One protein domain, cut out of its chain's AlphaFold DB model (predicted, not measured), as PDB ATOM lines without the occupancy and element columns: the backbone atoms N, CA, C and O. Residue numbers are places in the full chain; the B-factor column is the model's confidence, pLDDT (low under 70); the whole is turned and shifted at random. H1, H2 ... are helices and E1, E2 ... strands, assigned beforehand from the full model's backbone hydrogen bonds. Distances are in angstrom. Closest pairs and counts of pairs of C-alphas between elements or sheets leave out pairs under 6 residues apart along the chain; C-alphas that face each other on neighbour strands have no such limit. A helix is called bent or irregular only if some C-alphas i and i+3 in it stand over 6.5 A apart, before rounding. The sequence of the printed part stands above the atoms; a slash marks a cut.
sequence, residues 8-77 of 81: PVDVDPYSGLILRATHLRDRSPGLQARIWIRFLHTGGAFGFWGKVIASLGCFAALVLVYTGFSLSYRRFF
ATOM      1  N   PRO A   8     135.533 117.557  62.411       85.12
ATOM      2  CA  PRO A   8     135.370 118.957  62.758       85.12
ATOM      3  C   PRO A   8     136.073 119.808  61.705       85.12
ATOM      4  O   PRO A   8     137.223 119.528  61.337       85.12
ATOM      5  N   VAL A   9     135.329 120.795  61.217       90.69
ATOM      6  CA  VAL A   9     135.773 121.747  60.212       90.69
ATOM      7  C   VAL A   9     135.727 123.132  60.832       90.69
ATOM      8  O   VAL A   9     134.686 123.543  61.343       90.69
ATOM      9  N   ASP A  10     136.849 123.831  60.772       91.75
ATOM     10  CA  ASP A  10     136.933 125.241  61.119       91.75
ATOM     11  C   ASP A  10     136.563 126.038  59.866       91.75
ATOM     12  O   ASP A  10     137.126 125.815  58.790       91.75
ATOM     13  N   VAL A  11     135.585 126.932  59.996       94.62
ATOM     14  CA  VAL A  11     135.018 127.709  58.889       94.62
ATOM     15  C   VAL A  11     135.078 129.188  59.246       94.62
ATOM     16  O   VAL A  11     134.804 129.560  60.387       94.62
ATOM     17  N   ASP A  12     135.429 130.025  58.275       93.88
ATOM     18  CA  ASP A  12     135.366 131.473  58.425       93.88
ATOM     19  C   ASP A  12     133.900 131.949  58.495       93.88
ATOM     20  O   ASP A  12     133.120 131.659  57.581       93.88
ATOM     21  N   PRO A  13     133.494 132.684  59.545       93.25
ATOM     22  CA  PRO A  13     132.090 133.023  59.767       93.25
ATOM     23  C   PRO A  13     131.525 134.059  58.786       93.25
ATOM     24  O   PRO A  13     130.306 134.169  58.685       93.25
ATOM     25  N   TYR A  14     132.369 134.815  58.073       95.19
ATOM     26  CA  TYR A  14     131.921 135.884  57.170       95.19
ATOM     27  C   TYR A  14     131.917 135.460  55.698       95.19
ATOM     28  O   TYR A  14     131.007 135.816  54.955       95.19
ATOM     29  N   SER A  15     132.919 134.692  55.272       92.81
ATOM     30  CA  SER A  15     133.085 134.233  53.889       92.81
ATOM     31  C   SER A  15     132.613 132.797  53.657       92.81
ATOM     32  O   SER A  15     132.429 132.394  52.509       92.81
ATOM     33  N   GLY A  16     132.430 132.005  54.720       91.25
ATOM     34  CA  GLY A  16     132.074 130.588  54.620       91.25
ATOM     35  C   GLY A  16     133.211 129.692  54.115       91.25
ATOM     36  O   GLY A  16     132.979 128.525  53.796       91.25
ATOM     37  N   LEU A  17     134.440 130.211  54.029       93.75
ATOM     38  CA  LEU A  17     135.600 129.439  53.595       93.75
ATOM     39  C   LEU A  17     136.011 128.413  54.654       93.75
ATOM     40  O   LEU A  17     136.094 128.713  55.844       93.75
ATOM     41  N   ILE A  18     136.316 127.196  54.210       92.75
ATOM     42  CA  ILE A  18     136.836 126.135  55.075       92.75
ATOM     43  C   ILE A  18     138.318 126.403  55.348       92.75
ATOM     44  O   ILE A  18     139.143 126.334  54.439       92.75
ATOM     45  N   LEU A  19     138.653 126.675  56.607       92.25
ATOM     46  CA  LEU A  19     140.019 126.946  57.052       92.25
ATOM     47  C   LEU A  19     140.779 125.654  57.362       92.25
ATOM     48  O   LEU A  19     141.967 125.539  57.065       92.25
ATOM     49  N   ARG A  20     140.109 124.671  57.977       88.75
ATOM     50  CA  ARG A  20     140.758 123.427  58.407       88.75
ATOM     51  C   ARG A  20     139.764 122.291  58.569       88.75
ATOM     52  O   ARG A  20     138.724 122.475  59.179       88.75
ATOM     53  N   ALA A  21     140.132 121.089  58.134       89.06
ATOM     54  CA  ALA A  21     139.451 119.850  58.505       89.06
ATOM     55  C   ALA A  21     140.390 119.003  59.375       89.06
ATOM     56  O   ALA A  21     141.508 118.708  58.962       89.06
ATOM     57  N   THR A  22     139.970 118.633  60.589       87.94
ATOM     58  CA  THR A  22     140.840 117.900  61.530       87.94
ATOM     59  C   THR A  22     140.489 116.414  61.593       87.94
ATOM     60  O   THR A  22     139.492 116.002  62.208       87.94
ATOM     61  N   HIS A  23     141.357 115.570  61.038       86.50
ATOM     62  CA  HIS A  23     141.201 114.121  61.061       86.50
ATOM     63  C   HIS A  23     141.620 113.511  62.404       86.50
ATOM     64  O   HIS A  23     142.268 114.126  63.251       86.50
ATOM     65  N   LEU A  24     141.230 112.255  62.642       85.12
ATOM     66  CA  LEU A  24     141.666 111.521  63.835       85.12
ATOM     67  C   LEU A  24     143.188 111.327  63.854       85.12
ATOM     68  O   LEU A  24     143.788 111.419  64.917       85.12
ATOM     69  N   ARG A  25     143.794 111.112  62.680       85.44
ATOM     70  CA  ARG A  25     145.245 110.932  62.517       85.44
ATOM     71  C   ARG A  25     146.058 112.185  62.861       85.44
ATOM     72  O   ARG A  25     147.193 112.048  63.291       85.44
ATOM     73  N   ASP A  26     145.455 113.370  62.742       88.62
ATOM     74  CA  ASP A  26     146.111 114.654  63.033       88.62
ATOM     75  C   ASP A  26     146.161 114.948  64.541       88.62
ATOM     76  O   ASP A  26     146.782 115.913  64.984       88.62
ATOM     77  N   ARG A  27     145.464 114.142  65.353       87.12
ATOM     78  CA  ARG A  27     145.412 114.290  66.809       87.12
ATOM     79  C   ARG A  27     146.588 113.576  67.465       87.12
ATOM     80  O   ARG A  27     147.063 112.561  66.962       87.12
ATOM     81  N   SER A  28     146.988 114.043  68.647       93.44
ATOM     82  CA  SER A  28     148.012 113.363  69.445       93.44
ATOM     83  C   SER A  28     147.606 111.915  69.783       93.44
ATOM     84  O   SER A  28     146.409 111.638  69.945       93.44
ATOM     85  N   PRO A  29     148.568 110.988  69.955       92.19
ATOM     86  CA  PRO A  29     148.273 109.586  70.261       92.19
ATOM     87  C   PRO A  29     147.379 109.399  71.495       92.19
ATOM     88  O   PRO A  29     146.467 108.575  71.484       92.19
ATOM     89  N   GLY A  30     147.573 110.215  72.537       93.94
ATOM     90  CA  GLY A  30     146.741 110.173  73.743       93.94
ATOM     91  C   GLY A  30     145.280 110.550  73.478       93.94
ATOM     92  O   GLY A  30     144.363 109.899  73.984       93.94
ATOM     93  N   LEU A  31     145.037 111.557  72.633       89.56
ATOM     94  CA  LEU A  31     143.677 111.939  72.259       89.56
ATOM     95  C   LEU A  31     143.024 110.876  71.369       89.56
ATOM     96  O   LEU A  31     141.844 110.571  71.550       89.56
ATOM     97  N   GLN A  32     143.789 110.274  70.455       90.38
ATOM     98  CA  GLN A  32     143.317 109.135  69.668       90.38
ATOM     99  C   GLN A  32     142.897 107.979  70.584       90.38
ATOM    100  O   GLN A  32     141.775 107.487  70.464       90.38
ATOM    101  N   ALA A  33     143.744 107.597  71.545       92.25
ATOM    102  CA  ALA A  33     143.446 106.537  72.505       92.25
ATOM    103  C   ALA A  33     142.162 106.825  73.300       92.25
ATOM    104  O   ALA A  33     141.275 105.975  73.367       92.25
ATOM    105  N   ARG A  34     141.999 108.049  73.822       90.38
ATOM    106  CA  ARG A  34     140.787 108.456  74.557       90.38
ATOM    107  C   ARG A  34     139.516 108.333  73.715       90.38
ATOM    108  O   ARG A  34     138.484 107.893  74.221       90.38
ATOM    109  N   ILE A  35     139.581 108.698  72.434       87.94
ATOM    110  CA  ILE A  35     138.459 108.539  71.499       87.94
ATOM    111  C   ILE A  35     138.142 107.050  71.311       87.94
ATOM    112  O   ILE A  35     136.978 106.656  71.408       87.94
ATOM    113  N   TRP A  36     139.160 106.215  71.097       88.12
ATOM    114  CA  TRP A  36     138.997 104.772  70.908       88.12
ATOM    115  C   TRP A  36     138.405 104.059  72.127       88.12
ATOM    116  O   TRP A  36     137.534 103.207  71.948       88.12
ATOM    117  N   ILE A  37     138.783 104.450  73.347       91.12
ATOM    118  CA  ILE A  37     138.242 103.882  74.595       91.12
ATOM    119  C   ILE A  37     136.708 103.923  74.611       91.12
ATOM    120  O   ILE A  37     136.068 102.927  74.937       91.12
ATOM    121  N   ARG A  38     136.091 105.035  74.189       86.81
ATOM    122  CA  ARG A  38     134.623 105.157  74.139       86.81
ATOM    123  C   ARG A  38     133.982 104.133  73.195       86.81
ATOM    124  O   ARG A  38     132.944 103.547  73.512       86.81
ATOM    125  N   PHE A  39     134.567 103.935  72.015       85.00
ATOM    126  CA  PHE A  39     134.040 102.993  71.021       85.00
ATOM    127  C   PHE A  39     134.249 101.538  71.432       85.00
ATOM    128  O   PHE A  39     133.414 100.695  71.109       85.00
ATOM    129  N   LEU A  40     135.331 101.255  72.156       87.69
ATOM    130  CA  LEU A  40     135.570  99.945  72.753       87.69
ATOM    131  C   LEU A  40     134.564  99.670  73.875       87.69
ATOM    132  O   LEU A  40     133.913  98.632  73.854       87.69
ATOM    133  N   HIS A  41     134.353 100.629  74.784       88.12
ATOM    134  CA  HIS A  41     133.418 100.488  75.904       88.12
ATOM    135  C   HIS A  41     131.967 100.258  75.455       88.12
ATOM    136  O   HIS A  41     131.264  99.420  76.005       88.12
ATOM    137  N   THR A  42     131.517 100.964  74.417       87.56
ATOM    138  CA  THR A  42     130.161 100.794  73.862       87.56
ATOM    139  C   THR A  42     130.009  99.552  72.975       87.56
ATOM    140  O   THR A  42     128.920  99.294  72.466       87.56
ATOM    141  N   GLY A  43     131.096  98.820  72.705       86.81
ATOM    142  CA  GLY A  43     131.105  97.719  71.741       86.81
ATOM    143  C   GLY A  43     130.986  98.164  70.276       86.81
ATOM    144  O   GLY A  43     131.012  97.333  69.371       86.81
ATOM    145  N   GLY A  44     130.901  99.472  70.005       85.19
ATOM    146  CA  GLY A  44     130.768 100.014  68.653       85.19
ATOM    147  C   GLY A  44     131.983  99.745  67.761       85.19
ATOM    148  O   GLY A  44     131.842  99.694  66.541       85.19
ATOM    149  N   ALA A  45     133.161  99.525  68.353       84.38
ATOM    150  CA  ALA A  45     134.380  99.192  67.619       84.38
ATOM    151  C   ALA A  45     134.268  97.874  66.828       84.38
ATOM    152  O   ALA A  45     134.754  97.818  65.699       84.38
ATOM    153  N   PHE A  46     133.583  96.868  67.387       83.44
ATOM    154  CA  PHE A  46     133.411  95.529  66.802       83.44
ATOM    155  C   PHE A  46     131.993  95.295  66.243       83.44
ATOM    156  O   PHE A  46     131.595  94.163  65.976       83.44
ATOM    157  N   GLY A  47     131.202  96.362  66.084       86.44
ATOM    158  CA  GLY A  47     129.861  96.288  65.505       86.44
ATOM    159  C   GLY A  47     128.879  95.477  66.357       86.44
ATOM    160  O   GLY A  47     128.726  95.727  67.550       86.44
ATOM    161  N   PHE A  48     128.167  94.538  65.728       88.94
ATOM    162  CA  PHE A  48     127.152  93.714  66.396       88.94
ATOM    163  C   PHE A  48     127.747  92.875  67.535       88.94
ATOM    164  O   PHE A  48     127.265  92.945  68.663       88.94
ATOM    165  N   TRP A  49     128.845  92.164  67.271       91.12
ATOM    166  CA  TRP A  49     129.494  91.300  68.259       91.12
ATOM    167  C   TRP A  49     130.021  92.069  69.469       91.12
ATOM    168  O   TRP A  49     129.851  91.628  70.603       91.12
ATOM    169  N   GLY A  50     130.584  93.260  69.250       89.94
ATOM    170  CA  GLY A  50     131.030  94.110  70.353       89.94
ATOM    171  C   GLY A  50     129.884  94.531  71.266       89.94
ATOM    172  O   GLY A  50     130.043  94.536  72.484       89.94
ATOM    173  N   LYS A  51     128.713  94.836  70.698       92.31
ATOM    174  CA  LYS A  51     127.515  95.160  71.484       92.31
ATOM    175  C   LYS A  51     127.018  93.959  72.285       92.31
ATOM    176  O   LYS A  51     126.700  94.130  73.453       92.31
ATOM    177  N   VAL A  52     127.006  92.759  71.696       95.38
ATOM    178  CA  VAL A  52     126.618  91.524  72.404       95.38
ATOM    179  C   VAL A  52     127.518  91.289  73.619       95.38
ATOM    180  O   VAL A  52     127.017  91.067  74.717       95.38
ATOM    181  N   ILE A  53     128.838  91.418  73.453       94.38
ATOM    182  CA  ILE A  53     129.803  91.267  74.553       94.38
ATOM    183  C   ILE A  53     129.603  92.350  75.622       94.38
ATOM    184  O   ILE A  53     129.598  92.040  76.811       94.38
ATOM    185  N   ALA A  54     129.391  93.609  75.223       92.25
ATOM    186  CA  ALA A  54     129.128  94.696  76.166       92.25
ATOM    187  C   ALA A  54     127.842  94.456  76.982       92.25
ATOM    188  O   ALA A  54     127.831  94.649  78.199       92.25
ATOM    189  N   SER A  55     126.775  93.977  76.336       93.69
ATOM    190  CA  SER A  55     125.523  93.606  77.002       93.69
ATOM    191  C   SER A  55     125.697  92.421  77.953       93.69
ATOM    192  O   SER A  55     125.190  92.469  79.072       93.69
ATOM    193  N   LEU A  56     126.452  91.394  77.553       96.31
ATOM    194  CA  LEU A  56     126.791  90.258  78.415       96.31
ATOM    195  C   LEU A  56     127.588  90.698  79.648       96.31
ATOM    196  O   LEU A  56     127.275  90.277  80.758       96.31
ATOM    197  N   GLY A  57     128.571  91.585  79.475       95.19
ATOM    198  CA  GLY A  57     129.328  92.158  80.588       95.19
ATOM    199  C   GLY A  57     128.437  92.926  81.569       95.19
ATOM    200  O   GLY A  57     128.562  92.755  82.781       95.19
ATOM    201  N   CYS A  58     127.484  93.714  81.058       95.25
ATOM    202  CA  CYS A  58     126.490  94.406  81.882       95.25
ATOM    203  C   CYS A  58     125.615  93.417  82.672       95.25
ATOM    204  O   CYS A  58     125.424  93.573  83.878       95.25
ATOM    205  N   PHE A  59     125.141  92.357  82.017       97.56
ATOM    206  CA  PHE A  59     124.349  91.317  82.670       97.56
ATOM    207  C   PHE A  59     125.138  90.596  83.773       97.56
ATOM    208  O   PHE A  59     124.640  90.428  84.884       97.56
ATOM    209  N   ALA A  60     126.398  90.241  83.509       97.81
ATOM    210  CA  ALA A  60     127.277  89.640  84.508       97.81
ATOM    211  C   ALA A  60     127.495  90.562  85.721       97.81
ATOM    212  O   ALA A  60     127.480  90.093  86.859       97.81
ATOM    213  N   ALA A  61     127.629  91.875  85.505       97.62
ATOM    214  CA  ALA A  61     127.744  92.846  86.592       97.62
ATOM    215  C   ALA A  61     126.483  92.885  87.475       97.62
ATOM    216  O   ALA A  61     126.604  92.914  88.699       97.62
ATOM    217  N   LEU A  62     125.282  92.812  86.888       98.06
ATOM    218  CA  LEU A  62     124.028  92.718  87.650       98.06
ATOM    219  C   LEU A  62     123.982  91.457  88.522       98.06
ATOM    220  O   LEU A  62     123.643  91.534  89.704       98.06
ATOM    221  N   VAL A  63     124.373  90.306  87.964       97.94
ATOM    222  CA  VAL A  63     124.464  89.040  88.710       97.94
ATOM    223  C   VAL A  63     125.460  89.159  89.867       97.94
ATOM    224  O   VAL A  63     125.182  88.709  90.982       97.94
ATOM    225  N   LEU A  64     126.605  89.806  89.641       97.75
ATOM    226  CA  LEU A  64     127.626  90.002  90.668       97.75
ATOM    227  C   LEU A  64     127.126  90.898  91.813       97.75
ATOM    228  O   LEU A  64     127.320  90.574  92.982       97.75
ATOM    229  N   VAL A  65     126.427  91.989  91.490       98.00
ATOM    230  CA  VAL A  65     125.812  92.875  92.492       98.00
ATOM    231  C   VAL A  65     124.763  92.124  93.310       98.00
ATOM    232  O   VAL A  65     124.782  92.193  94.538       98.00
ATOM    233  N   TYR A  66     123.883  91.361  92.655       97.62
ATOM    234  CA  TYR A  66     122.853  90.582  93.340       97.62
ATOM    235  C   TYR A  66     123.452  89.542  94.290       97.62
ATOM    236  O   TYR A  66     123.055  89.450  95.454       97.62
ATOM    237  N   THR A  67     124.437  88.776  93.816       97.19
ATOM    238  CA  THR A  67     125.083  87.747  94.638       97.19
ATOM    239  C   THR A  67     125.849  88.367  95.805       97.19
ATOM    240  O   THR A  67     125.664  87.926  96.941       97.19
ATOM    241  N   GLY A  68     126.619  89.436  95.579       96.62
ATOM    242  CA  GLY A  68     127.309  90.178  96.638       96.62
ATOM    243  C   GLY A  68     126.353  90.748  97.691       96.62
ATOM    244  O   GLY A  68     126.610  90.630  98.894       96.62
ATOM    245  N   PHE A  69     125.212  91.292  97.265       96.56
ATOM    246  CA  PHE A  69     124.174  91.777  98.173       96.56
ATOM    247  C   PHE A  69     123.549  90.637  98.984       96.56
ATOM    248  O   PHE A  69     123.465  90.729 100.208       96.56
ATOM    249  N   SER A  70     123.181  89.526  98.339       95.12
ATOM    250  CA  SER A  70     122.625  88.353  99.025       95.12
ATOM    251  C   SER A  70     123.599  87.766 100.051       95.12
ATOM    252  O   SER A  70     123.166  87.335 101.122       95.12
ATOM    253  N   LEU A  71     124.897  87.721  99.738       95.50
ATOM    254  CA  LEU A  71     125.947  87.268 100.652       95.50
ATOM    255  C   LEU A  71     126.079  88.213 101.851       95.50
ATOM    256  O   LEU A  71     126.114  87.758 102.995       95.50
ATOM    257  N   SER A  72     126.084  89.522 101.596       95.12
ATOM    258  CA  SER A  72     126.167  90.553 102.636       95.12
ATOM    259  C   SER A  72     124.963  90.497 103.574       95.12
ATOM    260  O   SER A  72     125.130  90.483 104.792       95.12
ATOM    261  N   TYR A  73     123.754  90.365 103.023       94.69
ATOM    262  CA  TYR A  73     122.532  90.248 103.810       94.69
ATOM    263  C   TYR A  73     122.570  89.030 104.744       94.69
ATOM    264  O   TYR A  73     122.330  89.153 105.944       94.69
ATOM    265  N   ARG A  74     122.954  87.858 104.216       91.00
ATOM    266  CA  ARG A  74     123.083  86.628 105.015       91.00
ATOM    267  C   ARG A  74     124.141  86.749 106.110       91.00
ATOM    268  O   ARG A  74     123.949  86.215 107.195       91.00
ATOM    269  N   ARG A  75     125.247  87.446 105.840       90.88
ATOM    270  CA  ARG A  75     126.328  87.629 106.812       90.88
ATOM    271  C   ARG A  75     125.912  88.526 107.976       90.88
ATOM    272  O   ARG A  75     126.160  88.165 109.117       90.88
ATOM    273  N   PHE A  76     125.299  89.673 107.695       92.19
ATOM    274  CA  PHE A  76     125.031  90.681 108.726       92.19
ATOM    275  C   PHE A  76     123.693  90.493 109.446       92.19
ATOM    276  O   PHE A  76     123.611  90.781 110.633       92.19
ATOM    277  N   PHE A  77     122.653  89.991 108.774       86.19
ATOM    278  CA  PHE A  77     121.306  89.909 109.362       86.19
ATOM    279  C   PHE A  77     120.891  88.495 109.775       86.19
ATOM    280  O   PHE A  77     119.975  88.344 110.575       86.19
TER     281      PHE A  77
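What this domain is: This is residues 8 to 77 of the 81 residues of an uncharacterized protein of Puniceicoccaceae bacterium (UniProt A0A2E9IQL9). An open, drawn-out chain has a small two-strand hairpin, E1 and E2, at one end and a long helix, H2, making the other end, with the shorter helix H1 between them. H1 and the beginning of H2 meet at a corner, and residues 56 to 77 of H2 stick out as a free arm. The printed part has 70 residues with two named strands and two named helices, in the order E1, E2, H1, H2; the sheet, E1 - E2, is antiparallel, and the class is mostly helix. The whole is extended, with a radius of gyration of the C-alphas of 22.0 A and spans of 71 by 27 by 22 A.

Where its parts are: E1 is residues 9 to 11, beginning at C-alpha 9 (135.773, 121.747, 60.212), and E2 is residues 18 to 21. H1 is residues 29 to 41, 18.3 A long, beginning at C-alpha 29 (148.273, 109.586, 70.261). H2 is residues 44 to 77, 43.0 A long, ending at C-alpha 77 (121.306, 89.909, 109.362). H2 is irregular, with C-alphas 45 and 48 9.2 A apart, and has a kink of 76 degrees near residue 51.

How they stand to each other: E1 and E2 form a hairpin, antiparallel at 167 degrees, with N 10 and O 20 within hydrogen-bond range at 2.8 A. H1, with residues 36 to 41 alone, touches residues 45 to 54 of H2; the closest C-alphas, of Phe 39 and Ala 45, are 5.1 A apart. Their lines stand at a steep tilt of 69 degrees, only just short of about perpendicular, and run the same way. E1 is apart from H1, and both strands are apart from H2. O i to N i+4 pairs are within hydrogen-bond range in 7 of 9 cases in H1 and 27 of 30 in H2.

The domain as a whole: The C-alphas farthest apart, of Ser 15 and Phe 77, are 72.0 A apart. Residues 25 to 31, of which 29 to 31 belong to H1, also stand free. The printed part has no cut; the link H1 to H2 is tight and the other two are short. Mean pLDDT of the printed part is 91.6, and no printed residue is under 70.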